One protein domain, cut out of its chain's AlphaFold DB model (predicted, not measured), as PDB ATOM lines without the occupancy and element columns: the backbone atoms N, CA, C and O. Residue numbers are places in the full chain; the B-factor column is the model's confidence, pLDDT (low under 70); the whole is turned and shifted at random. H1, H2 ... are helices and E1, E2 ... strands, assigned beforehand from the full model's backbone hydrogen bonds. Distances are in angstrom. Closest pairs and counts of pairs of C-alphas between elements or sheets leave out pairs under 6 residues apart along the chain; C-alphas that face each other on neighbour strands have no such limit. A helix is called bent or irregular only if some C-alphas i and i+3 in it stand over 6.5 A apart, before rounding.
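What this domain is: This is residues 103 to 130, 137 to 144 and 157 to 316 of the 316 residues of an uncharacterized protein of Aspergillus leporis (UniProt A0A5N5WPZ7). One long bent strand, E13, is the spine of an elongated model: its later part makes an arm with E14 as a hairpin, and its first part turns into a wider head where E17, E1 and E2 join the same twisted sheet. Small sheets E11-E16-E15 and E7-E12 face this sheet at the head; H2 packs on the arm, and H1 on the opposite face at E1 and E2. The printed part has 196 residues, with two named helices and 17 named strands in the order E1 E2 H1 E3 to E9 H2 E10 to E17; the class is mostly strand, and neighbour strands are antiparallel. It is only just loose, close to compact, with radius of gyration of the C-alphas 20.0 A and spans of 70 by 34 by 31 A.

How they stand to each other: E13, residues 242 to 263, bends by 62 degrees at residue 246. On one side of it lie E4, residues 157 to 162, and E5, residues 166 to 169; on the other side lies its hairpin partner E14, residues 266 to 277. Within hydrogen-bond range are N 161 and O 258, 2.8 A, N 166 and O 254, 2.9 A, and N 259 and O 270, 2.8 A. E6, residues 179 to 181, and E17, residues 294 to 301, also pair with E13: N 179 and O 244, 2.9 A; N 249 and O 295, 2.8 A. E3, residues 139 to 141, and E9, residues 199 to 201, neighbour E14: N 140 and O 269, 2.9 A; N 201 and O 273, 2.8 A. E1, residues 103 to 106, neighbours E17 and forms a hairpin with E2, residues 112 to 116: N 104 and O 296, N 105 and O 113, both 2.8 A. E11, residues 229 to 231, E16, residues 287 to 292, and E15, residues 279 to 284, form one sheet, E15 and E16 a hairpin: N 231 and O 288, N 282 and O 289, both 2.9 A. E7, residues 186 to 189, pairs with E12, residues 235 to 238: N 188 and O 236, 2.8 A. With the branched sheet these two make a stack of sheets, face to face in turn, the facing parts 10.6 A and 8.1 A centre to centre. E8, residues 195 to 197, pairs with E10, residues 225 to 227: N 226 and O 196, 2.8 A. H1, residues 117 to 123, is on the branched sheet over E2, height 7.9 A; H2, residues 207 to 218, is on the opposite face. H1 is irregular, C-alphas 118 and 121 being 7.8 A apart; its O i to N i+4 pairs within range are 0 of 3, its i+3 pairs 3 of 4, and H2 has 7 of 8 i+4 pairs.

Where its parts are: E13 runs 59.7 A from C-alpha 242 at (162.556, 149.469, 136.315) to C-alpha 263 at (135.162, 197.932, 157.933). E14 is 36.5 A long, E17 21.8 A.

The domain as a whole: The C-alphas of Glu 183 and Pro 264, the two farthest apart, are 70.3 A apart. Residues 131 to 136 and 145 to 156 are not printed; the gaps are 20.6 A and 15.0 A between C-alphas. Of the links printed whole, none is long. Residues 302 to 316 hold no named element. Mean pLDDT of the printed part is 77.3; 51 residues are under 70, among them 103 to 112 and 218 to 234.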
ATOM      1  N   ALA A 103     159.749 150.946 153.908       65.50
ATOM      2  CA  ALA A 103     159.805 152.379 154.128       65.50
ATOM      3  C   ALA A 103     160.653 152.645 155.369       65.50
ATOM      4  O   ALA A 103     160.594 151.900 156.346       65.50
ATOM      5  N   VAL A 104     161.424 153.719 155.342       68.88
ATOM      6  CA  VAL A 104     162.212 154.170 156.479       68.88
ATOM      7  C   VAL A 104     161.500 155.371 157.076       68.88
ATOM      8  O   VAL A 104     161.408 156.433 156.465       68.88
ATOM      9  N   LEU A 105     161.005 155.208 158.293       67.88
ATOM     10  CA  LEU A 105     160.465 156.292 159.092       67.88
ATOM     11  C   LEU A 105     161.607 157.052 159.754       67.88
ATOM     12  O   LEU A 105     162.430 156.455 160.454       67.88
ATOM     13  N   LEU A 106     161.611 158.369 159.576       68.50
ATOM     14  CA  LEU A 106     162.428 159.294 160.350       68.50
ATOM     15  C   LEU A 106     161.584 159.738 161.544       68.50
ATOM     16  O   LEU A 106     160.657 160.541 161.410       68.50
ATOM     17  N   LEU A 107     161.854 159.161 162.711       61.88
ATOM     18  CA  LEU A 107     161.061 159.415 163.905       61.88
ATOM     19  C   LEU A 107     161.407 160.770 164.545       61.88
ATOM     20  O   LEU A 107     162.507 161.305 164.396       61.88
ATOM     21  N   ARG A 108     160.461 161.297 165.337       60.22
ATOM     22  CA  ARG A 108     160.593 162.557 166.103       60.22
ATOM     23  C   ARG A 108     161.816 162.600 167.029       60.22
ATOM     24  O   ARG A 108     162.335 163.682 167.323       60.22
ATOM     25  N   ASP A 109     162.262 161.433 167.488       60.16
ATOM     26  CA  ASP A 109     163.392 161.245 168.402       60.16
ATOM     27  C   ASP A 109     164.765 161.245 167.705       60.16
ATOM     28  O   ASP A 109     165.789 161.168 168.379       60.16
ATOM     29  N   GLY A 110     164.810 161.381 166.375       59.06
ATOM     30  CA  GLY A 110     166.057 161.352 165.609       59.06
ATOM     31  C   GLY A 110     166.523 159.940 165.231       59.06
ATOM     32  O   GLY A 110     167.589 159.785 164.629       59.06
ATOM     33  N   THR A 111     165.744 158.906 165.564       63.78
ATOM     34  CA  THR A 111     166.023 157.520 165.179       63.78
ATOM     35  C   THR A 111     165.331 157.146 163.871       63.78
ATOM     36  O   THR A 111     164.397 157.808 163.409       63.78
ATOM     37  N   THR A 112     165.810 156.072 163.246       69.75
ATOM     38  CA  THR A 112     165.237 155.523 162.018       69.75
ATOM     39  C   THR A 112     164.572 154.183 162.303       69.75
ATOM     40  O   THR A 112     165.080 153.369 163.076       69.75
ATOM     41  N   LYS A 113     163.405 153.950 161.696       73.19
ATOM     42  CA  LYS A 113     162.693 152.670 161.770       73.19
ATOM     43  C   LYS A 113     162.308 152.190 160.388       73.19
ATOM     44  O   LYS A 113     161.577 152.871 159.680       73.19
ATOM     45  N   THR A 114     162.734 150.985 160.043       72.56
ATOM     46  CA  THR A 114     162.294 150.319 158.819       72.56
ATOM     47  C   THR A 114     160.956 149.633 159.075       72.56
ATOM     48  O   THR A 114     160.838 148.798 159.971       72.56
ATOM     49  N   VAL A 115     159.942 149.989 158.296       73.94
ATOM     50  CA  VAL A 115     158.585 149.432 158.358       73.94
ATOM     51  C   VAL A 115     158.153 148.975 156.974       73.94
ATOM     52  O   VAL A 115     158.692 149.421 155.964       73.94
ATOM     53  N   ASP A 116     157.176 148.080 156.891       76.50
ATOM     54  CA  ASP A 116     156.553 147.766 155.607       76.50
ATOM     55  C   ASP A 116     155.726 148.955 155.116       76.50
ATOM     56  O   ASP A 116     154.955 149.538 155.881       76.50
ATOM     57  N   LYS A 117     155.825 149.283 153.822       70.56
ATOM     58  CA  LYS A 117     155.042 150.368 153.201       70.56
ATOM     59  C   LYS A 117     153.542 150.213 153.443       70.56
ATOM     60  O   LYS A 117     152.851 151.187 153.711       70.56
ATOM     61  N   LYS A 118     153.044 148.973 153.424       71.56
ATOM     62  CA  LYS A 118     151.632 148.648 153.697       71.56
ATOM     63  C   LYS A 118     151.205 148.973 155.135       71.56
ATOM     64  O   LYS A 118     150.021 149.149 155.389       71.56
ATOM     65  N   GLY A 119     152.158 149.042 156.065       66.62
ATOM     66  CA  GLY A 119     151.933 149.345 157.476       66.62
ATOM     67  C   GLY A 119     152.174 150.807 157.857       66.62
ATOM     68  O   GLY A 119     152.039 151.146 159.031       66.62
ATOM     69  N   LEU A 120     152.532 151.677 156.904       71.75
ATOM     70  CA  LEU A 120     152.998 153.039 157.182       71.75
ATOM     71  C   LEU A 120     151.999 153.851 158.025       71.75
ATOM     72  O   LEU A 120     152.388 154.475 159.009       71.75
ATOM     73  N   ALA A 121     150.707 153.773 157.693       70.81
ATOM     74  CA  ALA A 121     149.640 154.489 158.395       70.81
ATOM     75  C   ALA A 121     149.573 154.158 159.899       70.81
ATOM     76  O   ALA A 121     149.328 155.043 160.716       70.81
ATOM     77  N   PHE A 122     149.843 152.905 160.281       71.06
ATOM     78  CA  PHE A 122     149.813 152.476 161.683       71.06
ATOM     79  C   PHE A 122     150.952 153.077 162.506       71.06
ATOM     80  O   PHE A 122     150.807 153.281 163.707       71.06
ATOM     81  N   HIS A 123     152.085 153.372 161.867       71.44
ATOM     82  CA  HIS A 123     153.257 153.924 162.540       71.44
ATOM     83  C   HIS A 123     153.272 155.453 162.600       71.44
ATOM     84  O   HIS A 123     154.067 156.027 163.343       71.44
ATOM     85  N   LEU A 124     152.393 156.112 161.843       73.19
ATOM     86  CA  LEU A 124     152.320 157.567 161.743       73.19
ATOM     87  C   LEU A 124     151.263 158.190 162.672       73.19
ATOM     88  O   LEU A 124     150.914 159.349 162.496       73.19
ATOM     89  N   ASN A 125     150.755 157.454 163.672       73.19
ATOM     90  CA  ASN A 125     149.823 157.958 164.699       73.19
ATOM     91  C   ASN A 125     148.604 158.733 164.143       73.19
ATOM     92  O   ASN A 125     148.146 159.695 164.757       73.19
ATOM     93  N   GLY A 126     148.070 158.326 162.986       69.81
ATOM     94  CA  GLY A 126     146.907 158.974 162.366       69.81
ATOM     95  C   GLY A 126     147.216 160.208 161.508       69.81
ATOM     96  O   GLY A 126     146.280 160.872 161.068       69.81
ATOM     97  N   VAL A 127     148.492 160.508 161.236       78.06
ATOM     98  CA  VAL A 127     148.888 161.508 160.231       78.06
ATOM     99  C   VAL A 127     148.391 161.075 158.850       78.06
ATOM    100  O   VAL A 127     148.549 159.916 158.455       78.06
ATOM    101  N   ALA A 128     147.804 162.016 158.108       79.62
ATOM    102  CA  ALA A 128     147.330 161.753 156.756       79.62
ATOM    103  C   ALA A 128     148.511 161.474 155.813       79.62
ATOM    104  O   ALA A 128     149.525 162.170 155.839       79.62
ATOM    105  N   LEU A 129     148.380 160.445 154.976       79.81
ATOM    106  CA  LEU A 129     149.433 160.042 154.040       79.81
ATOM    107  C   LEU A 129     149.552 160.966 152.830       79.81
ATOM    108  O   LEU A 129     150.580 160.955 152.164       79.81
ATOM    109  N   GLU A 130     148.518 161.757 152.568       77.06
ATOM    110  CA  GLU A 130     148.449 162.665 151.435       77.06
ATOM    111  C   GLU A 130     148.013 164.053 151.911       77.06
ATOM    112  O   GLU A 130     147.298 164.167 152.920       77.06
ATOM    113  N   PRO A 137     136.886 178.353 150.115       72.94
ATOM    114  CA  PRO A 137     136.837 179.507 149.227       72.94
ATOM    115  C   PRO A 137     138.035 180.419 149.500       72.94
ATOM    116  O   PRO A 137     138.246 180.864 150.629       72.94
ATOM    117  N   ARG A 138     138.820 180.703 148.452       75.00
ATOM    118  CA  ARG A 138     140.087 181.453 148.559       75.00
ATOM    119  C   ARG A 138     139.900 182.924 148.908       75.00
ATOM    120  O   ARG A 138     140.780 183.522 149.521       75.00
ATOM    121  N   SER A 139     138.755 183.493 148.542       75.88
ATOM    122  CA  SER A 139     138.368 184.828 148.973       75.88
ATOM    123  C   SER A 139     136.856 184.964 149.059       75.88
ATOM    124  O   SER A 139     136.157 184.541 148.136       75.88
ATOM    125  N   ILE A 140     136.357 185.610 150.108       78.12
ATOM    126  CA  ILE A 140     134.942 185.966 150.257       78.12
ATOM    127  C   ILE A 140     134.867 187.482 150.394       78.12
ATOM    128  O   ILE A 140     135.506 188.053 151.275       78.12
ATOM    129  N   LYS A 141     134.090 188.147 149.539       77.25
ATOM    130  CA  LYS A 141     133.864 189.595 149.620       77.25
ATOM    131  C   LYS A 141     132.427 189.851 150.037       77.25
ATOM    132  O   LYS A 141     131.513 189.259 149.474       77.25
ATOM    133  N   SER A 142     132.231 190.731 151.012       72.12
ATOM    134  CA  SER A 142     130.910 191.261 151.333       72.12
ATOM    135  C   SER A 142     130.762 192.642 150.698       72.12
ATOM    136  O   SER A 142     131.485 193.576 151.073       72.12
ATOM    137  N   ASP A 143     129.804 192.793 149.792       65.31
ATOM    138  CA  ASP A 143     129.380 194.114 149.340       65.31
ATOM    139  C   ASP A 143     128.563 194.765 150.452       65.31
ATOM    140  O   ASP A 143     127.535 194.250 150.889       65.31
ATOM    141  N   GLY A 144     129.086 195.863 150.991       60.31
ATOM    142  CA  GLY A 144     128.454 196.525 152.120       60.31
ATOM    143  C   GLY A 144     127.255 197.375 151.746       60.31
ATOM    144  O   GLY A 144     127.132 197.843 150.618       60.31
ATOM    145  N   ALA A 157     140.454 197.503 159.769       78.81
ATOM    146  CA  ALA A 157     140.711 196.421 160.709       78.81
ATOM    147  C   ALA A 157     141.179 195.176 159.946       78.81
ATOM    148  O   ALA A 157     140.533 194.758 158.980       78.81
ATOM    149  N   GLN A 158     142.293 194.600 160.398       84.12
ATOM    150  CA  GLN A 158     142.804 193.318 159.927       84.12
ATOM    151  C   GLN A 158     142.753 192.317 161.077       84.12
ATOM    152  O   GLN A 158     143.306 192.576 162.146       84.12
ATOM    153  N   ILE A 159     142.056 191.201 160.879       84.62
ATOM    154  CA  ILE A 159     141.870 190.168 161.905       84.62
ATOM    155  C   ILE A 159     142.268 188.825 161.307       84.62
ATOM    156  O   ILE A 159     141.735 188.424 160.273       84.62
ATOM    157  N   VAL A 160     143.188 188.129 161.973       87.12
ATOM    158  CA  VAL A 160     143.578 186.763 161.615       87.12
ATOM    159  C   VAL A 160     142.635 185.791 162.315       87.12
ATOM    160  O   VAL A 160     142.492 185.826 163.537       87.12
ATOM    161  N   ILE A 161     141.992 184.931 161.536       89.19
ATOM    162  CA  ILE A 161     141.067 183.896 161.992       89.19
ATOM    163  C   ILE A 161     141.727 182.546 161.689       89.19
ATOM    164  O   ILE A 161     141.712 182.124 160.529       89.19
ATOM    165  N   PRO A 162     142.358 181.891 162.678       88.06
ATOM    166  CA  PRO A 162     142.987 180.596 162.468       88.06
ATOM    167  C   PRO A 162     141.928 179.503 162.284       88.06
ATOM    168  O   PRO A 162     140.895 179.493 162.955       88.06
ATOM    169  N   LEU A 163     142.202 178.580 161.371       88.44
ATOM    170  CA  LEU A 163     141.489 177.315 161.224       88.44
ATOM    171  C   LEU A 163     142.273 176.201 161.942       88.44
ATOM    172  O   LEU A 163     143.420 176.424 162.327       88.44
ATOM    173  N   PRO A 164     141.685 175.004 162.126       87.38
ATOM    174  CA  PRO A 164     142.400 173.879 162.715       87.38
ATOM    175  C   PRO A 164     143.674 173.534 161.937       87.38
ATOM    176  O   PRO A 164     143.640 173.417 160.703       87.38
ATOM    177  N   ASP A 165     144.761 173.354 162.686       87.00
ATOM    178  CA  ASP A 165     146.057 172.921 162.174       87.00
ATOM    179  C   ASP A 165     145.958 171.519 161.558       87.00
ATOM    180  O   ASP A 165     145.147 170.686 161.973       87.00
ATOM    181  N   GLN A 166     146.794 171.263 160.555       87.69
ATOM    182  CA  GLN A 166     146.857 169.984 159.859       87.69
ATOM    183  C   GLN A 166     148.275 169.428 159.851       87.69
ATOM    184  O   GLN A 166     149.257 170.162 159.731       87.69
ATOM    185  N   GLU A 167     148.361 168.105 159.924       87.06
ATOM    186  CA  GLU A 167     149.603 167.352 159.827       87.06
ATOM    187  C   GLU A 167     149.418 166.229 158.805       87.06
ATOM    188  O   GLU A 167     148.490 165.421 158.914       87.06
ATOM    189  N   PHE A 168     150.274 166.208 157.789       88.38
ATOM    190  CA  PHE A 168     150.214 165.234 156.701       88.38
ATOM    191  C   PHE A 168     151.601 164.995 156.101       88.38
ATOM    192  O   PHE A 168     152.521 165.795 156.273       88.38
ATOM    193  N   LEU A 169     151.757 163.893 155.375       87.19
ATOM    194  CA  LEU A 169     152.932 163.662 154.546       87.19
ATOM    195  C   LEU A 169     152.815 164.430 153.230       87.19
ATOM    196  O   LEU A 169     151.839 164.298 152.493       87.19
ATOM    197  N   GLY A 170     153.823 165.248 152.952       84.81
ATOM    198  CA  GLY A 170     153.942 165.989 151.705       84.81
ATOM    199  C   GLY A 170     154.276 165.085 150.520       84.81
ATOM    200  O   GLY A 170     154.599 163.904 150.668       84.81
ATOM    201  N   TRP A 171     154.234 165.680 149.329       86.25
ATOM    202  CA  TRP A 171     154.589 165.007 148.082       86.25
ATOM    203  C   TRP A 171     156.034 164.512 148.056       86.25
ATOM    204  O   TRP A 171     156.886 164.968 148.824       86.25
ATOM    205  N   ASP A 172     156.296 163.577 147.147       84.94
ATOM    206  CA  ASP A 172     157.622 163.004 146.949       84.94
ATOM    207  C   ASP A 172     158.655 164.050 146.521       84.94
ATOM    208  O   ASP A 172     158.509 164.740 145.510       84.94
ATOM    209  N   ILE A 173     159.766 164.091 147.254       83.88
ATOM    210  CA  ILE A 173     160.963 164.856 146.905       83.88
ATOM    211  C   ILE A 173     162.083 163.870 146.587       83.88
ATOM    212  O   ILE A 173     162.480 163.080 147.447       83.88
ATOM    213  N   ALA A 174     162.609 163.915 145.359       85.38
ATOM    214  CA  ALA A 174     163.697 163.041 144.927       85.38
ATOM    215  C   ALA A 174     164.979 163.330 145.718       85.38
ATOM    216  O   ALA A 174     165.609 164.372 145.563       85.38
ATOM    217  N   MET A 175     165.387 162.376 146.548       79.81
ATOM    218  CA  MET A 175     166.623 162.407 147.326       79.81
ATOM    219  C   MET A 175     167.810 161.797 146.577       79.81
ATOM    220  O   MET A 175     168.940 161.880 147.050       79.81
ATOM    221  N   SER A 176     167.582 161.170 145.427       82.44
ATOM    222  CA  SER A 176     168.619 160.582 144.582       82.44
ATOM    223  C   SER A 176     168.377 160.891 143.108       82.44
ATOM    224  O   SER A 176     167.263 161.268 142.737       82.44
ATOM    225  N   PRO A 177     169.375 160.650 142.241       86.44
ATOM    226  CA  PRO A 177     169.138 160.588 140.808       86.44
ATOM    227  C   PRO A 177     168.090 159.526 140.473       86.44
ATOM    228  O   PRO A 177     168.058 158.452 141.089       86.44
ATOM    229  N   ILE A 178     167.266 159.817 139.472       88.94
ATOM    230  CA  ILE A 178     166.342 158.851 138.885       88.94
ATOM    231  C   ILE A 178     167.164 157.923 137.996       88.94
ATOM    232  O   ILE A 178     167.855 158.376 137.084       88.94
ATOM    233  N   THR A 179     167.115 156.627 138.275       89.69
ATOM    234  CA  THR A 179     167.977 155.640 137.617       89.69
ATOM    235  C   THR A 179     167.139 154.557 136.955       89.69
ATOM    236  O   THR A 179     166.161 154.087 137.534       89.69
ATOM    237  N   HIS A 180     167.541 154.150 135.749       90.81
ATOM    238  CA  HIS A 180     166.976 153.003 135.047       90.81
ATOM    239  C   HIS A 180     167.901 151.792 135.176       90.81
ATOM    240  O   HIS A 180     169.065 151.846 134.774       90.81
ATOM    241  N   ALA A 181     167.380 150.699 135.717       88.50
ATOM    242  CA  ALA A 181     168.086 149.429 135.810       88.50
ATOM    243  C   ALA A 181     167.852 148.621 134.523       88.50
ATOM    244  O   ALA A 181     166.901 147.862 134.454       88.50
ATOM    245  N   ASN A 182     168.679 148.805 133.486       87.31
ATOM    246  CA  ASN A 182     168.480 148.133 132.189       87.31
ATOM    247  C   ASN A 182     168.618 146.596 132.285       87.31
ATOM    248  O   ASN A 182     167.645 145.854 132.284       87.31
ATOM    249  N   GLU A 183     169.851 146.087 132.338       84.75
ATOM    250  CA  GLU A 183     170.118 144.654 132.142       84.75
ATOM    251  C   GLU A 183     170.209 143.855 133.448       84.75
ATOM    252  O   GLU A 183     170.071 142.627 133.430       84.75
ATOM    253  N   ALA A 184     170.420 144.553 134.562       85.75
ATOM    254  CA  ALA A 184     170.579 144.020 135.907       85.75
ATOM    255  C   ALA A 184     170.127 145.064 136.935       85.75
ATOM    256  O   ALA A 184     169.919 146.232 136.595       85.75
ATOM    257  N   ASP A 185     170.007 144.635 138.186       85.81
ATOM    258  CA  ASP A 185     169.652 145.508 139.295       85.81
ATOM    259  C   ASP A 185     170.658 146.662 139.443       85.81
ATOM    260  O   ASP A 185     171.875 146.471 139.359       85.81
ATOM    261  N   ALA A 186     170.154 147.873 139.683       83.88
ATOM    262  CA  ALA A 186     170.973 149.070 139.855       83.88
ATOM    263  C   ALA A 186     170.962 149.523 141.313       83.88
ATOM    264  O   ALA A 186     169.912 149.562 141.945       83.88
ATOM    265  N   THR A 187     172.116 149.910 141.857       84.62
ATOM    266  CA  THR A 187     172.190 150.479 143.209       84.62
ATOM    267  C   THR A 187     172.263 151.999 143.131       84.62
ATOM    268  O   THR A 187     173.133 152.545 142.457       84.62
ATOM    269  N   VAL A 188     171.362 152.680 143.832       82.12
ATOM    270  CA  VAL A 188     171.257 154.142 143.869       82.12
ATOM    271  C   VAL A 188     171.538 154.644 145.270       82.12
ATOM    272  O   VAL A 188     171.094 154.039 146.241       82.12
ATOM    273  N   ALA A 189     172.263 155.757 145.368       81.00
ATOM    274  CA  ALA A 189     172.583 156.406 146.629       81.00
ATOM    275  C   ALA A 189     171.852 157.745 146.798       81.00
ATOM    276  O   ALA A 189     171.585 158.440 145.816       81.00
ATOM    277  N   ILE A 190     171.585 158.135 148.048       77.06
ATOM    278  CA  ILE A 190     171.095 159.483 148.376       77.06
ATOM    279  C   ILE A 190     172.141 160.526 147.949       77.06
ATOM    280  O   ILE A 190     173.319 160.409 148.289       77.06
ATOM    281  N   ALA A 191     171.700 161.568 147.241       69.69
ATOM    282  CA  ALA A 191     172.497 162.720 146.835       69.69
ATOM    283  C   ALA A 191     172.221 163.931 147.747       69.69
ATOM    284  O   ALA A 191     171.079 164.307 148.004       69.69
ATOM    285  N   SER A 192     173.283 164.578 148.228       60.28
ATOM    286  CA  SER A 192     173.260 165.569 149.317       60.28
ATOM    287  C   SER A 192     172.829 166.997 148.927       60.28
ATOM    288  O   SER A 192     173.316 167.946 149.531       60.28
ATOM    289  N   GLY A 193     171.989 167.188 147.902       58.78
ATOM    290  CA  GLY A 193     171.791 168.507 147.267       58.78
ATOM    291  C   GLY A 193     170.403 169.150 147.369       58.78
ATOM    292  O   GLY A 193     170.223 170.260 146.878       58.78
ATOM    293  N   GLN A 194     169.407 168.482 147.949       65.69
ATOM    294  CA  GLN A 194     168.026 168.975 147.886       65.69
ATOM    295  C   GLN A 194     167.740 170.035 148.947       65.69
ATOM    296  O   GLN A 194     168.245 169.961 150.065       65.69
ATOM    297  N   THR A 195     166.894 171.007 148.627       64.81
ATOM    298  CA  THR A 195     166.488 172.072 149.553       64.81
ATOM    299  C   THR A 195     164.971 172.073 149.697       64.81
ATOM    300  O   THR A 195     164.261 172.061 148.697       64.81
ATOM    301  N   VAL A 196     164.485 172.087 150.937       68.25
ATOM    302  CA  VAL A 196     163.062 172.205 151.278       68.25
ATOM    303  C   VAL A 196     162.879 173.508 152.044       68.25
ATOM    304  O   VAL A 196     163.526 173.732 153.066       68.25
ATOM    305  N   ALA A 197     162.032 174.396 151.537       67.38
ATOM    306  CA  ALA A 197     161.762 175.683 152.167       67.38
ATOM    307  C   ALA A 197     160.399 175.664 152.849       67.38
ATOM    308  O   ALA A 197     159.435 175.154 152.273       67.38
ATOM    309  N   ASN A 198     160.314 176.268 154.037       72.56
ATOM    310  CA  ASN A 198     159.020 176.660 154.583       72.56
ATOM    311  C   ASN A 198     158.333 177.584 153.570       72.56
ATOM    312  O   ASN A 198     158.991 178.351 152.861       72.56
ATOM    313  N   SER A 199     157.011 177.503 153.474       73.62
ATOM    314  CA  SER A 199     156.276 178.312 152.505       73.62
ATOM    315  C   SER A 199     155.035 178.927 153.123       73.62
ATOM    316  O   SER A 199     154.342 178.303 153.921       73.62
ATOM    317  N   VAL A 200     154.747 180.167 152.738       74.69
ATOM    318  CA  VAL A 200     153.500 180.859 153.062       74.69
ATOM    319  C   VAL A 200     152.810 181.174 151.748       74.69
ATOM    320  O   VAL A 200     153.372 181.838 150.880       74.69
ATOM    321  N   THR A 201     151.584 180.691 151.592       76.94
ATOM    322  CA  THR A 201     150.734 181.001 150.444       76.94
ATOM    323  C   THR A 201     149.629 181.936 150.899       76.94
ATOM    324  O   THR A 201     148.742 181.555 151.664       76.94
ATOM    325  N   VAL A 202     149.696 183.178 150.429       77.62
ATOM    326  CA  VAL A 202     148.752 184.238 150.780       77.62
ATOM    327  C   VAL A 202     148.752 185.331 149.703       77.62
ATOM    328  O   VAL A 202     149.725 185.490 148.965       77.62
ATOM    329  N   GLY A 203     147.661 186.095 149.587       68.38
ATOM    330  CA  GLY A 203     147.610 187.283 148.732       68.38
ATOM    331  C   GLY A 203     148.659 188.341 149.118       68.38
ATOM    332  O   GLY A 203     148.897 188.601 150.297       68.38
ATOM    333  N   ALA A 204     149.263 188.992 148.118       63.31
ATOM    334  CA  ALA A 204     150.395 189.914 148.293       63.31
ATOM    335  C   ALA A 204     150.129 191.102 149.244       63.31
ATOM    336  O   ALA A 204     151.064 191.647 149.824       63.31
ATOM    337  N   SER A 205     148.871 191.514 149.420       67.44
ATOM    338  CA  SER A 205     148.483 192.653 150.265       67.44
ATOM    339  C   SER A 205     148.511 192.368 151.772       67.44
ATOM    340  O   SER A 205     148.492 193.312 152.559       67.44
ATOM    341  N   ILE A 206     148.546 191.098 152.181       72.38
ATOM    342  CA  ILE A 206     148.416 190.672 153.588       72.38
ATOM    343  C   ILE A 206     149.562 189.755 154.053       72.38
ATOM    344  O   ILE A 206     149.583 189.353 155.217       72.38
ATOM    345  N   SER A 207     150.547 189.470 153.191       74.19
ATOM    346  CA  SER A 207     151.704 188.619 153.514       74.19
ATOM    347  C   SER A 207     152.466 189.100 154.748       74.19
ATOM    348  O   SER A 207     152.643 188.342 155.695       74.19
ATOM    349  N   GLY A 208     152.793 190.393 154.822       76.69
ATOM    350  CA  GLY A 208     153.542 190.948 155.954       76.69
ATOM    351  C   GLY A 208     152.816 190.895 157.307       76.69
ATOM    352  O   GLY A 208     153.475 190.913 158.348       76.69
ATOM    353  N   LEU A 209     151.475 190.831 157.327       81.56
ATOM    354  CA  LEU A 209     150.712 190.599 158.561       81.56
ATOM    355  C   LEU A 209     150.834 189.135 158.989       81.56
ATOM    356  O   LEU A 209     151.111 188.865 160.158       81.56
ATOM    357  N   ILE A 210     150.622 188.214 158.046       81.50
ATOM    358  CA  ILE A 210     150.664 186.773 158.301       81.50
ATOM    359  C   ILE A 210     152.059 186.336 158.730       81.50
ATOM    360  O   ILE A 210     152.175 185.654 159.743       81.50
ATOM    361  N   ASP A 211     153.113 186.816 158.074       78.12
ATOM    362  CA  ASP A 211     154.494 186.493 158.445       78.12
ATOM    363  C   ASP A 211     154.804 186.912 159.888       78.12
ATOM    364  O   ASP A 211     155.383 186.146 160.662       78.12
ATOM    365  N   LYS A 212     154.366 188.109 160.298       79.56
ATOM    366  CA  LYS A 212     154.525 188.588 161.681       79.56
ATOM    367  C   LYS A 212     153.700 187.775 162.669       79.56
ATOM    368  O   LYS A 212     154.205 187.434 163.736       79.56
ATOM    369  N   TRP A 213     152.448 187.479 162.332       81.88
ATOM    370  CA  TRP A 213     151.567 186.683 163.184       81.88
ATOM    371  C   TRP A 213     152.112 185.267 163.377       81.88
ATOM    372  O   TRP A 213     152.149 184.783 164.504       81.88
ATOM    373  N   LEU A 214     152.618 184.640 162.316       80.69
ATOM    374  CA  LEU A 214     153.265 183.331 162.369       80.69
ATOM    375  C   LEU A 214     154.580 183.382 163.149       80.69
ATOM    376  O   LEU A 214     154.806 182.540 164.011       80.69
ATOM    377  N   THR A 215     155.417 184.398 162.938       77.19
ATOM    378  CA  THR A 215     156.683 184.530 163.679       77.19
ATOM    379  C   THR A 215     156.437 184.682 165.183       77.19
ATOM    380  O   THR A 215     157.090 184.023 165.986       77.19
ATOM    381  N   ILE A 216     155.474 185.521 165.581       76.88
ATOM    382  CA  ILE A 216     155.166 185.785 166.996       76.88
ATOM    383  C   ILE A 216     154.361 184.634 167.618       76.88
ATOM    384  O   ILE A 216     154.635 184.227 168.743       76.88
ATOM    385  N   GLY A 217     153.354 184.126 166.907       72.06
ATOM    386  CA  GLY A 217     152.381 183.161 167.424       72.06
ATOM    387  C   GLY A 217     152.766 181.694 167.234       72.06
ATOM    388  O   GLY A 217     152.326 180.845 168.006       72.06
ATOM    389  N   ALA A 218     153.583 181.372 166.228       68.06
ATOM    390  CA  ALA A 218     154.075 180.016 165.976       68.06
ATOM    391  C   ALA A 218     155.528 179.817 166.419       68.06
ATOM    392  O   ALA A 218     155.950 178.674 166.542       68.06
ATOM    393  N   SER A 219     156.292 180.894 166.656       68.81
ATOM    394  CA  SER A 219     157.750 180.836 166.880       68.81
ATOM    395  C   SER A 219     158.520 180.112 165.763       68.81
ATOM    396  O   SER A 219     159.644 179.665 165.972       68.81
ATOM    397  N   ILE A 220     157.920 179.997 164.573       65.62
ATOM    398  CA  ILE A 220     158.517 179.374 163.391       65.62
ATOM    399  C   ILE A 220     158.864 180.488 162.414       65.62
ATOM    400  O   ILE A 220     158.018 181.320 162.074       65.62
ATOM    401  N   ASN A 221     160.112 180.500 161.950       64.50
ATOM    402  CA  ASN A 221     160.527 181.395 160.886       64.50
ATOM    403  C   ASN A 221     160.143 180.787 159.530       64.50
ATOM    404  O   ASN A 221     160.830 179.919 158.992       64.50
ATOM    405  N   TYR A 222     159.030 181.247 158.961       66.44
ATOM    406  CA  TYR A 222     158.568 180.773 157.654       66.44
ATOM    407  C   TYR A 222     159.380 181.336 156.471       66.44
ATOM    408  O   TYR A 222     159.190 180.884 155.348       66.44
ATOM    409  N   ALA A 223     160.313 182.266 156.713       62.25
ATOM    410  CA  ALA A 223     161.308 182.688 155.724       62.25
ATOM    411  C   ALA A 223     162.548 181.771 155.695       62.25
ATOM    412  O   ALA A 223     163.480 182.013 154.926       62.25
ATOM    413  N   GLU A 224     162.603 180.755 156.561       60.62
ATOM    414  CA  GLU A 224     163.738 179.846 156.647       60.62
ATOM    415  C   GLU A 224     163.664 178.750 155.578       60.62
ATOM    416  O   GLU A 224     162.690 178.003 155.455       60.62
ATOM    417  N   THR A 225     164.749 178.652 154.816       58.66
ATOM    418  CA  THR A 225     164.960 177.605 153.825       58.66
ATOM    419  C   THR A 225     165.903 176.563 154.408       58.66
ATOM    420  O   THR A 225     167.015 176.893 154.818       58.66
ATOM    421  N   THR A 226     165.485 175.299 154.415       56.16
ATOM    422  CA  THR A 226     166.322 174.195 154.888       56.16
ATOM    423  C   THR A 226     167.015 173.533 153.705       56.16
ATOM    424  O   THR A 226     166.409 172.804 152.920       56.16
ATOM    425  N   THR A 227     168.318 173.769 153.580       61.25
ATOM    426  CA  THR A 227     169.169 172.979 152.687       61.25
ATOM    427  C   THR A 227     169.564 171.695 153.391       61.25
ATOM    428  O   THR A 227     170.062 171.716 154.519       61.25
ATOM    429  N   ASN A 228     169.337 170.570 152.724       62.72
ATOM    430  CA  ASN A 228     169.641 169.278 153.296       62.72
ATOM    431  C   ASN A 228     171.111 168.933 153.105       62.72
ATOM    432  O   ASN A 228     171.681 169.134 152.033       62.72
ATOM    433  N   THR A 229     171.714 168.371 154.147       58.50
ATOM    434  CA  THR A 229     173.115 167.959 154.135       58.50
ATOM    435  C   THR A 229     173.214 166.502 154.556       58.50
ATOM    436  O   THR A 229     172.800 166.121 155.650       58.50
ATOM    437  N   LEU A 230     173.766 165.675 153.672       58.03
ATOM    438  CA  LEU A 230     174.062 164.274 153.951       58.03
ATOM    439  C   LEU A 230     175.555 164.130 154.239       58.03
ATOM    440  O   LEU A 230     176.395 164.543 153.441       58.03
ATOM    441  N   THR A 231     175.875 163.484 155.355       51.81
ATOM    442  CA  THR A 231     177.227 163.022 155.676       51.81
ATOM    443  C   THR A 231     177.228 161.494 155.708       51.81
ATOM    444  O   THR A 231     176.868 160.888 156.712       51.81
ATOM    445  N   GLY A 232     177.565 160.865 154.577       53.41
ATOM    446  CA  GLY A 232     177.617 159.407 154.400       53.41
ATOM    447  C   GLY A 232     176.933 158.933 153.112       53.41
ATOM    448  O   GLY A 232     176.520 159.749 152.292       53.41
ATOM    449  N   THR A 233     176.822 157.616 152.922       59.78
ATOM    450  CA  THR A 233     176.188 157.012 151.737       59.78
ATOM    451  C   THR A 233     175.104 156.038 152.180       59.78
ATOM    452  O   THR A 233     175.374 155.063 152.873       59.78
ATOM    453  N   ALA A 234     173.874 156.329 151.775       65.94
ATOM    454  CA  ALA A 234     172.686 155.512 151.973       65.94
ATOM    455  C   ALA A 234     172.270 154.964 150.614       65.94
ATOM    456  O   ALA A 234     172.146 155.766 149.689       65.94
ATOM    457  N   THR A 235     172.078 153.649 150.476       73.50
ATOM    458  CA  THR A 235     171.816 153.024 149.168       73.50
ATOM    459  C   THR A 235     170.541 152.193 149.133       73.50
ATOM    460  O   THR A 235     170.086 151.679 150.154       73.50
ATOM    461  N   MET A 236     169.976 152.057 147.937       76.06
ATOM    462  CA  MET A 236     168.886 151.140 147.627       76.06
ATOM    463  C   MET A 236     169.130 150.441 146.299       76.06
ATOM    464  O   MET A 236     169.886 150.945 145.468       76.06
ATOM    465  N   THR A 237     168.419 149.346 146.069       81.75
ATOM    466  CA  THR A 237     168.492 148.602 144.815       81.75
ATOM    467  C   THR A 237     167.189 148.719 144.029       81.75
ATOM    468  O   THR A 237     166.097 148.502 144.553       81.75
ATOM    469  N   ILE A 238     167.325 149.090 142.760       84.19
ATOM    470  CA  ILE A 238     166.268 149.175 141.760       84.19
ATOM    471  C   ILE A 238     166.288 147.866 140.965       84.19
ATOM    472  O   ILE A 238     167.336 147.533 140.408       84.19
ATOM    473  N   PRO A 239     165.161 147.137 140.891       86.44
ATOM    474  CA  PRO A 239     165.074 145.899 140.123       86.44
ATOM    475  C   PRO A 239     165.298 146.119 138.627       86.44
ATOM    476  O   PRO A 239     164.926 147.168 138.100       86.44
ATOM    477  N   LYS A 240     165.809 145.100 137.933       88.12
ATOM    478  CA  LYS A 240     165.905 145.063 136.464       88.12
ATOM    479  C   LYS A 240     164.614 145.511 135.745       88.12
ATOM    480  O   LYS A 240     163.503 145.174 136.156       88.12
ATOM    481  N   ASP A 241     164.792 146.222 134.632       88.19
ATOM    482  CA  ASP A 241     163.776 146.835 133.767       88.19
ATOM    483  C   ASP A 241     162.821 147.790 134.507       88.19
ATOM    484  O   ASP A 241     161.647 147.938 134.147       88.19
ATOM    485  N   LYS A 242     163.305 148.445 135.573       88.69
ATOM    486  CA  LYS A 242     162.556 149.469 136.315       88.69
ATOM    487  C   LYS A 242     163.314 150.779 136.411       88.69
ATOM    488  O   LYS A 242     164.542 150.833 136.487       88.69
ATOM    489  N   TRP A 243     162.534 151.850 136.456       90.25
ATOM    490  CA  TRP A 243     162.971 153.169 136.879       90.25
ATOM    491  C   TRP A 243     162.762 153.297 138.379       90.25
ATOM    492  O   TRP A 243     161.749 152.829 138.903       90.25
ATOM    493  N   GLY A 244     163.682 153.956 139.072       89.00
ATOM    494  CA  GLY A 244     163.505 154.217 140.489       89.00
ATOM    495  C   GLY A 244     164.328 155.372 141.029       89.00
ATOM    496  O   GLY A 244     165.320 155.799 140.434       89.00
ATOM    497  N   ALA A 245     163.885 155.871 142.174       88.31
ATOM    498  CA  ALA A 245     164.565 156.897 142.946       88.31
ATOM    499  C   ALA A 245     164.281 156.718 144.442       88.31
ATOM    500  O   ALA A 245     163.232 156.205 144.842       88.31
ATOM    501  N   ILE A 246     165.212 157.191 145.266       84.44
ATOM    502  CA  ILE A 246     164.981 157.412 146.690       84.44
ATOM    503  C   ILE A 246     164.167 158.694 146.811       84.44
ATOM    504  O   ILE A 246     164.599 159.738 146.321       84.44
ATOM    505  N   VAL A 247     163.011 158.629 147.460       85.56
ATOM    506  CA  VAL A 247     162.144 159.788 147.692       85.56
ATOM    507  C   VAL A 247     161.934 160.004 149.180       85.56
ATOM    508  O   VAL A 247     161.933 159.057 149.964       85.56
ATOM    509  N   SER A 248     161.745 161.260 149.567       82.94
ATOM    510  CA  SER A 248     161.267 161.621 150.896       82.94
ATOM    511  C   SER A 248     159.907 162.288 150.808       82.94
ATOM    512  O   SER A 248     159.739 163.246 150.059       82.94
ATOM    513  N   ASN A 249     159.008 161.865 151.688       86.75
ATOM    514  CA  ASN A 249     157.772 162.550 152.028       86.75
ATOM    515  C   ASN A 249     157.979 163.317 153.335       86.75
ATOM    516  O   ASN A 249     157.992 162.697 154.406       86.75
ATOM    517  N   PRO A 250     158.190 164.640 153.283       84.75
ATOM    518  CA  PRO A 250     158.357 165.428 154.492       84.75
ATOM    519  C   PRO A 250     157.050 165.460 155.290       84.75
ATOM    520  O   PRO A 250     155.962 165.629 154.737       84.75
ATOM    521  N   LEU A 251     157.159 165.336 156.606       85.94
ATOM    522  CA  LEU A 251     156.066 165.590 157.526       85.94
ATOM    523  C   LEU A 251     155.795 167.093 157.537       85.94
ATOM    524  O   LEU A 251     156.633 167.889 157.961       85.94
ATOM    525  N   THR A 252     154.637 167.466 157.009       86.88
ATOM    526  CA  THR A 252     154.247 168.853 156.789       86.88
ATOM    527  C   THR A 252     153.284 169.285 157.879       86.88
ATOM    528  O   THR A 252     152.217 168.694 158.053       86.88
ATOM    529  N   HIS A 253     153.648 170.354 158.580       87.62
ATOM    530  CA  HIS A 253     152.773 171.046 159.514       87.62
ATOM    531  C   HIS A 253     152.166 172.254 158.810       87.62
ATOM    532  O   HIS A 253     152.854 173.258 158.589       87.62
ATOM    533  N   ARG A 254     150.885 172.149 158.451       88.19
ATOM    534  CA  ARG A 254     150.138 173.205 157.767       88.19
ATOM    535  C   ARG A 254     149.280 173.967 158.760       88.19
ATOM    536  O   ARG A 254     148.346 173.425 159.351       88.19
ATOM    537  N   ARG A 255     149.565 175.260 158.875       87.94
ATOM    538  CA  ARG A 255     148.682 176.238 159.509       87.94
ATOM    539  C   ARG A 255     147.894 176.949 158.434       87.94
ATOM    540  O   ARG A 255     148.418 177.225 157.360       87.94
ATOM    541  N   ARG A 256     146.637 177.257 158.709       89.00
ATOM    542  CA  ARG A 256     145.765 177.903 157.729       89.00
ATOM    543  C   ARG A 256     144.711 178.749 158.406       89.00
ATOM    544  O   ARG A 256     144.446 178.608 159.599       89.00
ATOM    545  N   GLY A 257     144.102 179.634 157.637       89.31
ATOM    546  CA  GLY A 257     143.079 180.513 158.158       89.31
ATOM    547  C   GLY A 257     142.599 181.534 157.151       89.31
ATOM    548  O   GLY A 257     142.864 181.452 155.953       89.31
ATOM    549  N   TYR A 258     141.910 182.535 157.680       89.38
ATOM    550  CA  TYR A 258     141.471 183.701 156.934       89.38
ATOM    551  C   TYR A 258     142.044 184.976 157.535       89.38
ATOM    552  O   TYR A 258     142.195 185.095 158.750       89.38
ATOM    553  N   VAL A 259     142.325 185.955 156.683       88.56
ATOM    554  CA  VAL A 259     142.499 187.348 157.090       88.56
ATOM    555  C   VAL A 259     141.242 188.096 156.708       88.56
ATOM    556  O   VAL A 259     140.944 188.256 155.527       88.56
ATOM    557  N   PHE A 260     140.507 188.573 157.705       87.19
ATOM    558  CA  PHE A 260     139.492 189.586 157.478       87.19
ATOM    559  C   PHE A 260     140.179 190.938 157.307       87.19
ATOM    560  O   PHE A 260     140.927 191.353 158.187       87.19
ATOM    561  N   SER A 261     139.889 191.632 156.213       85.31
ATOM    562  CA  SER A 261     140.302 193.011 155.957       85.31
ATOM    563  C   SER A 261     139.076 193.841 155.614       85.31
ATOM    564  O   SER A 261     138.399 193.582 154.616       85.31
ATOM    565  N   GLY A 262     138.767 194.858 156.416       80.12
ATOM    566  CA  GLY A 262     137.619 195.698 156.098       80.12
ATOM    567  C   GLY A 262     137.157 196.646 157.187       80.12
ATOM    568  O   GLY A 262     137.877 197.006 158.116       80.12
ATOM    569  N   THR A 263     135.921 197.085 157.011       77.94
ATOM    570  CA  THR A 263     135.162 197.932 157.933       77.94
ATOM    571  C   THR A 263     133.896 197.165 158.315       77.94
ATOM    572  O   THR A 263     133.399 196.388 157.497       77.94
ATOM    573  N   PRO A 264     133.325 197.353 159.513       70.75
ATOM    574  CA  PRO A 264     132.018 196.785 159.826       70.75
ATOM    575  C   PRO A 264     130.998 197.093 158.715       70.75
ATOM    576  O   PRO A 264     130.810 198.250 158.346       70.75
ATOM    577  N   GLY A 265     130.405 196.047 158.139       69.31
ATOM    578  CA  GLY A 265     129.481 196.141 157.007       69.31
ATOM    579  C   GLY A 265     130.107 196.007 155.614       69.31
ATOM    580  O   GLY A 265     129.356 195.759 154.689       69.31
ATOM    581  N   LYS A 266     131.432 196.112 155.434       77.50
ATOM    582  CA  LYS A 266     132.133 195.850 154.158       77.50
ATOM    583  C   LYS A 266     133.522 195.272 154.423       77.50
ATOM    584  O   LYS A 266     134.413 195.994 154.871       77.50
ATOM    585  N   GLY A 267     133.748 194.011 154.083       78.94
ATOM    586  CA  GLY A 267     135.057 193.390 154.225       78.94
ATOM    587  C   GLY A 267     135.326 192.273 153.234       78.94
ATOM    588  O   GLY A 267     134.462 191.848 152.467       78.94
ATOM    589  N   GLN A 268     136.573 191.837 153.258       85.25
ATOM    590  CA  GLN A 268     137.101 190.743 152.469       85.25
ATOM    591  C   GLN A 268     137.743 189.741 153.421       85.25
ATOM    592  O   GLN A 268     138.446 190.133 154.348       85.25
ATOM    593  N   PHE A 269     137.490 188.461 153.190       86.12
ATOM    594  CA  PHE A 269     138.218 187.364 153.802       86.12
ATOM    595  C   PHE A 269     139.157 186.802 152.756       86.12
ATOM    596  O   PHE A 269     138.696 186.418 151.684       86.12
ATOM    597  N   ASP A 270     140.440 186.744 153.074       86.94
ATOM    598  CA  ASP A 270     141.464 186.158 152.218       86.94
ATOM    599  C   ASP A 270     142.045 184.927 152.900       86.94
ATOM    600  O   ASP A 270     142.476 184.997 154.052       86.94
ATOM    601  N   TYR A 271     142.024 183.796 152.200       87.88
ATOM    602  CA  TYR A 271     142.612 182.562 152.704       87.88
ATOM    603  C   TYR A 271     144.136 182.673 152.748       87.88
ATOM    604  O   TYR A 271     144.767 183.217 151.836       87.88
ATOM    605  N   TRP A 272     144.724 182.113 153.796       86.38
ATOM    606  CA  TRP A 272     146.158 181.917 153.907       86.38
ATOM    607  C   TRP A 272     146.444 180.500 154.392       86.38
ATOM    608  O   TRP A 272     145.704 179.939 155.203       86.38
ATOM    609  N   GLN A 273     147.549 179.945 153.914       87.38
ATOM    610  CA  GLN A 273     148.133 178.720 154.442       87.38
ATOM    611  C   GLN A 273     149.641 178.892 154.577       87.38
ATOM    612  O   GLN A 273     150.261 179.646 153.826       87.38
ATOM    613  N   ALA A 274     150.225 178.188 155.529       84.81
ATOM    614  CA  ALA A 274     151.645 178.198 155.794       84.81
ATOM    615  C   ALA A 274     152.100 176.785 156.149       84.81
ATOM    616  O   ALA A 274     151.621 176.196 157.121       84.81
ATOM    617  N   ASP A 275     153.036 176.272 155.361       85.69
ATOM    618  CA  ASP A 275     153.606 174.943 155.508       85.69
ATOM    619  C   ASP A 275     154.983 175.069 156.154       85.69
ATOM    620  O   ASP A 275     155.833 175.852 155.718       85.69
ATOM    621  N   SER A 276     155.171 174.308 157.227       82.56
ATOM    622  CA  SER A 276     156.399 174.267 158.014       82.56
ATOM    623  C   SER A 276     156.907 172.846 158.177       82.56
ATOM    624  O   SER A 276     156.129 171.887 158.180       82.56
ATOM    625  N   PHE A 277     158.222 172.745 158.329       82.25
ATOM    626  CA  PHE A 277     158.953 171.490 158.369       82.25
ATOM    627  C   PHE A 277     159.884 171.438 159.579       82.25
ATOM    628  O   PHE A 277     160.637 172.381 159.833       82.25
ATOM    629  N   ASP A 278     159.885 170.313 160.290       77.81
ATOM    630  CA  ASP A 278     160.799 170.098 161.410       77.81
ATOM    631  C   ASP A 278     162.128 169.531 160.915       77.81
ATOM    632  O   ASP A 278     162.191 168.426 160.372       77.81
ATOM    633  N   ARG A 279     163.224 170.262 161.137       73.44
ATOM    634  CA  ARG A 279     164.568 169.763 160.833       73.44
ATOM    635  C   ARG A 279     165.027 168.782 161.906       73.44
ATOM    636  O   ARG A 279     164.993 169.081 163.102       73.44
ATOM    637  N   LYS A 280     165.546 167.632 161.480       70.81
ATOM    638  CA  LYS A 280     166.160 166.642 162.363       70.81
ATOM    639  C   LYS A 280     167.461 166.113 161.786       70.81
ATOM    640  O   LYS A 280     167.593 165.849 160.596       70.81
ATOM    641  N   SER A 281     168.421 165.943 162.685       69.94
ATOM    642  CA  SER A 281     169.623 165.179 162.411       69.94
ATOM    643  C   SER A 281     169.352 163.736 162.796       69.94
ATOM    644  O   SER A 281     169.132 163.452 163.973       69.94
ATOM    645  N   VAL A 282     169.314 162.849 161.812       65.00
ATOM    646  CA  VAL A 282     169.041 161.427 162.020       65.00
ATOM    647  C   VAL A 282     170.266 160.594 161.663       65.00
ATOM    648  O   VAL A 282     170.985 160.880 160.703       65.00
ATOM    649  N   ALA A 283     170.498 159.534 162.430       63.56
ATOM    650  CA  ALA A 283     171.399 158.472 162.005       63.56
ATOM    651  C   ALA A 283     170.616 157.512 161.103       63.56
ATOM    652  O   ALA A 283     169.625 156.910 161.527       63.56
ATOM    653  N   TYR A 284     171.049 157.381 159.855       60.66
ATOM    654  CA  TYR A 284     170.489 156.456 158.883       60.66
ATOM    655  C   TYR A 284     171.601 155.560 158.335       60.66
ATOM    656  O   TYR A 284     172.492 156.027 157.623       60.66
ATOM    657  N   GLN A 285     171.554 154.268 158.669       66.69
ATOM    658  CA  GLN A 285     172.643 153.321 158.399       66.69
ATOM    659  C   GLN A 285     173.994 153.883 158.898       66.69
ATOM    660  O   GLN A 285     174.137 154.194 160.078       66.69
ATOM    661  N   ASN A 286     174.967 154.056 157.997       62.88
ATOM    662  CA  ASN A 286     176.298 154.602 158.288       62.88
ATOM    663  C   ASN A 286     176.405 156.103 157.978       62.88
ATOM    664  O   ASN A 286     177.505 156.651 157.928       62.88
ATOM    665  N   ALA A 287     175.277 156.755 157.698       61.00
ATOM    666  CA  ALA A 287     175.206 158.161 157.356       61.00
ATOM    667  C   ALA A 287     174.479 158.947 158.446       61.00
ATOM    668  O   ALA A 287     173.518 158.483 159.058       61.00
ATOM    669  N   LYS A 288     174.917 160.183 158.657       68.25
ATOM    670  CA  LYS A 288     174.157 161.185 159.392       68.25
ATOM    671  C   LYS A 288     173.496 162.099 158.369       68.25
ATOM    672  O   LYS A 288     174.172 162.699 157.528       68.25
ATOM    673  N   LEU A 289     172.174 162.149 158.417       69.06
ATOM    674  CA  LEU A 289     171.336 162.882 157.485       69.06
ATOM    675  C   LEU A 289     170.671 164.034 158.253       69.06
ATOM    676  O   LEU A 289     169.865 163.804 159.150       69.06
ATOM    677  N   ASP A 290     171.021 165.273 157.907       73.38
ATOM    678  CA  ASP A 290     170.305 166.459 158.379       73.38
ATOM    679  C   ASP A 290     169.188 166.760 157.384       73.38
ATOM    680  O   ASP A 290     169.424 167.368 156.336       73.38
ATOM    681  N   TRP A 291     167.989 166.289 157.707       70.25
ATOM    682  CA  TRP A 291     166.842 166.299 156.809       70.25
ATOM    683  C   TRP A 291     165.570 166.730 157.532       70.25
ATOM    684  O   TRP A 291     165.517 166.830 158.760       70.25
ATOM    685  N   VAL A 292     164.536 167.025 156.756       74.88
ATOM    686  CA  VAL A 292     163.195 167.277 157.277       74.88
ATOM    687  C   VAL A 292     162.603 165.973 157.810       74.88
ATOM    688  O   VAL A 292     162.681 164.933 157.166       74.88
ATOM    689  N   GLN A 293     161.996 165.997 158.990       77.44
ATOM    690  CA  GLN A 293     161.314 164.828 159.532       77.44
ATOM    691  C   GLN A 293     160.265 164.303 158.537       77.44
ATOM    692  O   GLN A 293     159.579 165.093 157.900       77.44
ATOM    693  N   GLY A 294     160.119 162.984 158.392       80.12
ATOM    694  CA  GLY A 294     159.219 162.411 157.391       80.12
ATOM    695  C   GLY A 294     159.439 160.924 157.144       80.12
ATOM    696  O   GLY A 294     159.903 160.184 158.014       80.12
ATOM    697  N   VAL A 295     159.105 160.485 155.937       80.50
ATOM    698  CA  VAL A 295     159.279 159.099 155.493       80.50
ATOM    699  C   VAL A 295     160.180 159.076 154.272       80.50
ATOM    700  O   VAL A 295     159.930 159.793 153.313       80.50
ATOM    701  N   ILE A 296     161.203 158.227 154.288       80.69
ATOM    702  CA  ILE A 296     162.029 157.932 153.118       80.69
ATOM    703  C   ILE A 296     161.556 156.607 152.530       80.69
ATOM    704  O   ILE A 296     161.491 155.590 153.226       80.69
ATOM    705  N   THR A 297     161.229 156.599 151.244       80.88
ATOM    706  CA  THR A 297     160.805 155.392 150.532       80.88
ATOM    707  C   THR A 297     161.489 155.259 149.178       80.88
ATOM    708  O   THR A 297     162.122 156.180 148.665       80.88
ATOM    709  N   THR A 298     161.371 154.070 148.592       82.94
ATOM    710  CA  THR A 298     161.729 153.824 147.195       82.94
ATOM    711  C   THR A 298     160.536 154.099 146.301       82.94
ATOM    712  O   THR A 298     159.515 153.428 146.459       82.94
ATOM    713  N   CYS A 299     160.666 154.996 145.328       86.38
ATOM    714  CA  CYS A 299     159.668 155.113 144.275       86.38
ATOM    715  C   CYS A 299     160.109 154.342 143.031       86.38
ATOM    716  O   CYS A 299     161.239 154.519 142.582       86.38
ATOM    717  N   LEU A 300     159.244 153.463 142.513       88.81
ATOM    718  CA  LEU A 300     159.513 152.617 141.348       88.81
ATOM    719  C   LEU A 300     158.469 152.848 140.259       88.81
ATOM    720  O   LEU A 300     157.284 152.998 140.544       88.81
ATOM    721  N   GLY A 301     158.903 152.785 139.005       87.06
ATOM    722  CA  GLY A 301     158.045 152.930 137.838       87.06
ATOM    723  C   GLY A 301     158.560 152.154 136.630       87.06
ATOM    724  O   GLY A 301     159.675 151.637 136.613       87.06
ATOM    725  N   ASN A 302     157.718 152.072 135.601       88.44
ATOM    726  CA  ASN A 302     158.018 151.351 134.355       88.44
ATOM    727  C   ASN A 302     158.411 152.290 133.205       88.44
ATOM    728  O   ASN A 302     158.687 151.829 132.104       88.44
ATOM    729  N   SER A 303     158.373 153.600 133.431       87.62
ATOM    730  CA  SER A 303     158.553 154.616 132.400       87.62
ATOM    731  C   SER A 303     159.220 155.855 132.978       87.62
ATOM    732  O   SER A 303     159.106 156.122 134.174       87.62
ATOM    733  N   TYR A 304     159.855 156.627 132.099       86.81
ATOM    734  CA  TYR A 304     160.356 157.964 132.384       86.81
ATOM    735  C   TYR A 304     159.494 159.009 131.648       86.81
ATOM    736  O   TYR A 304     159.197 158.783 130.470       86.81
ATOM    737  N   PRO A 305     159.108 160.141 132.272       89.81
ATOM    738  CA  PRO A 305     159.380 160.554 133.656       89.81
ATOM    739  C   PRO A 305     158.793 159.615 134.715       89.81
ATOM    740  O   PRO A 305     157.760 158.978 134.492       89.81
ATOM    741  N   LEU A 306     159.471 159.501 135.859       88.62
ATOM    742  CA  LEU A 306     159.040 158.617 136.941       88.62
ATOM    743  C   LEU A 306     157.863 159.270 137.667       88.62
ATOM    744  O   LEU A 306     158.009 160.355 138.217       88.62
ATOM    745  N   LYS A 307     156.691 158.632 137.685       90.06
ATOM    746  CA  LYS A 307     155.545 159.150 138.448       90.06
ATOM    747  C   LYS A 307     155.863 159.178 139.941       90.06
ATOM    748  O   LYS A 307     156.512 158.258 140.436       90.06
ATOM    749  N   MET A 308     155.392 160.208 140.637       86.25
ATOM    750  CA  MET A 308     155.432 160.239 142.096       86.25
ATOM    751  C   MET A 308     154.621 159.061 142.652       86.25
ATOM    752  O   MET A 308     153.571 158.695 142.128       86.25
ATOM    753  N   CYS A 309     155.151 158.442 143.694       83.62
ATOM    754  CA  CYS A 309     154.496 157.409 144.479       83.62
ATOM    755  C   CYS A 309     153.512 158.007 145.482       83.62
ATOM    756  O   CYS A 309     152.544 157.342 145.847       83.62
ATOM    757  N   ASN A 310     153.758 159.246 145.906       82.25
ATOM    758  CA  ASN A 310     152.836 160.049 146.688       82.25
ATOM    759  C   ASN A 310     152.698 161.457 146.082       82.25
ATOM    760  O   ASN A 310     153.657 162.239 146.064       82.25
ATOM    761  N   GLY A 311     151.492 161.766 145.598       79.00
ATOM    762  CA  GLY A 311     151.149 162.991 144.872       79.00
ATOM    763  C   GLY A 311     150.947 162.788 143.365       79.00
ATOM    764  O   GLY A 311     151.272 161.746 142.804       79.00
ATOM    765  N   ASP A 312     150.435 163.823 142.694       76.94
ATOM    766  CA  ASP A 312     149.995 163.766 141.286       76.94
ATOM    767  C   ASP A 312     151.066 164.223 140.269       76.94
ATOM    768  O   ASP A 312     150.753 164.668 139.163       76.94
ATOM    769  N   GLY A 313     152.347 164.158 140.642       84.19
ATOM    770  CA  GLY A 313     153.456 164.705 139.856       84.19
ATOM    771  C   GLY A 313     154.356 163.675 139.170       84.19
ATOM    772  O   GLY A 313     154.174 162.458 139.244       84.19
ATOM    773  N   GLU A 314     155.391 164.197 138.516       87.56
ATOM    774  CA  GLU A 314     156.475 163.426 137.908       87.56
ATOM    775  C   GLU A 314     157.815 163.891 138.478       87.56
ATOM    776  O   GLU A 314     158.090 165.091 138.552       87.56
ATOM    777  N   LEU A 315     158.664 162.935 138.833       83.88
ATOM    778  CA  LEU A 315     160.072 163.129 139.135       83.88
ATOM    779  C   LEU A 315     160.852 163.169 137.814       83.88
ATOM    780  O   LEU A 315     160.653 162.319 136.935       83.88
ATOM    781  N   LYS A 316     161.723 164.171 137.680       82.44
ATOM    782  CA  LYS A 316     162.539 164.452 136.490       82.44
ATOM    783  C   LYS A 316     163.987 164.693 136.887       82.44
ATOM    784  O   LYS A 316     164.195 165.234 137.995       82.44
TER     785      LYS A 316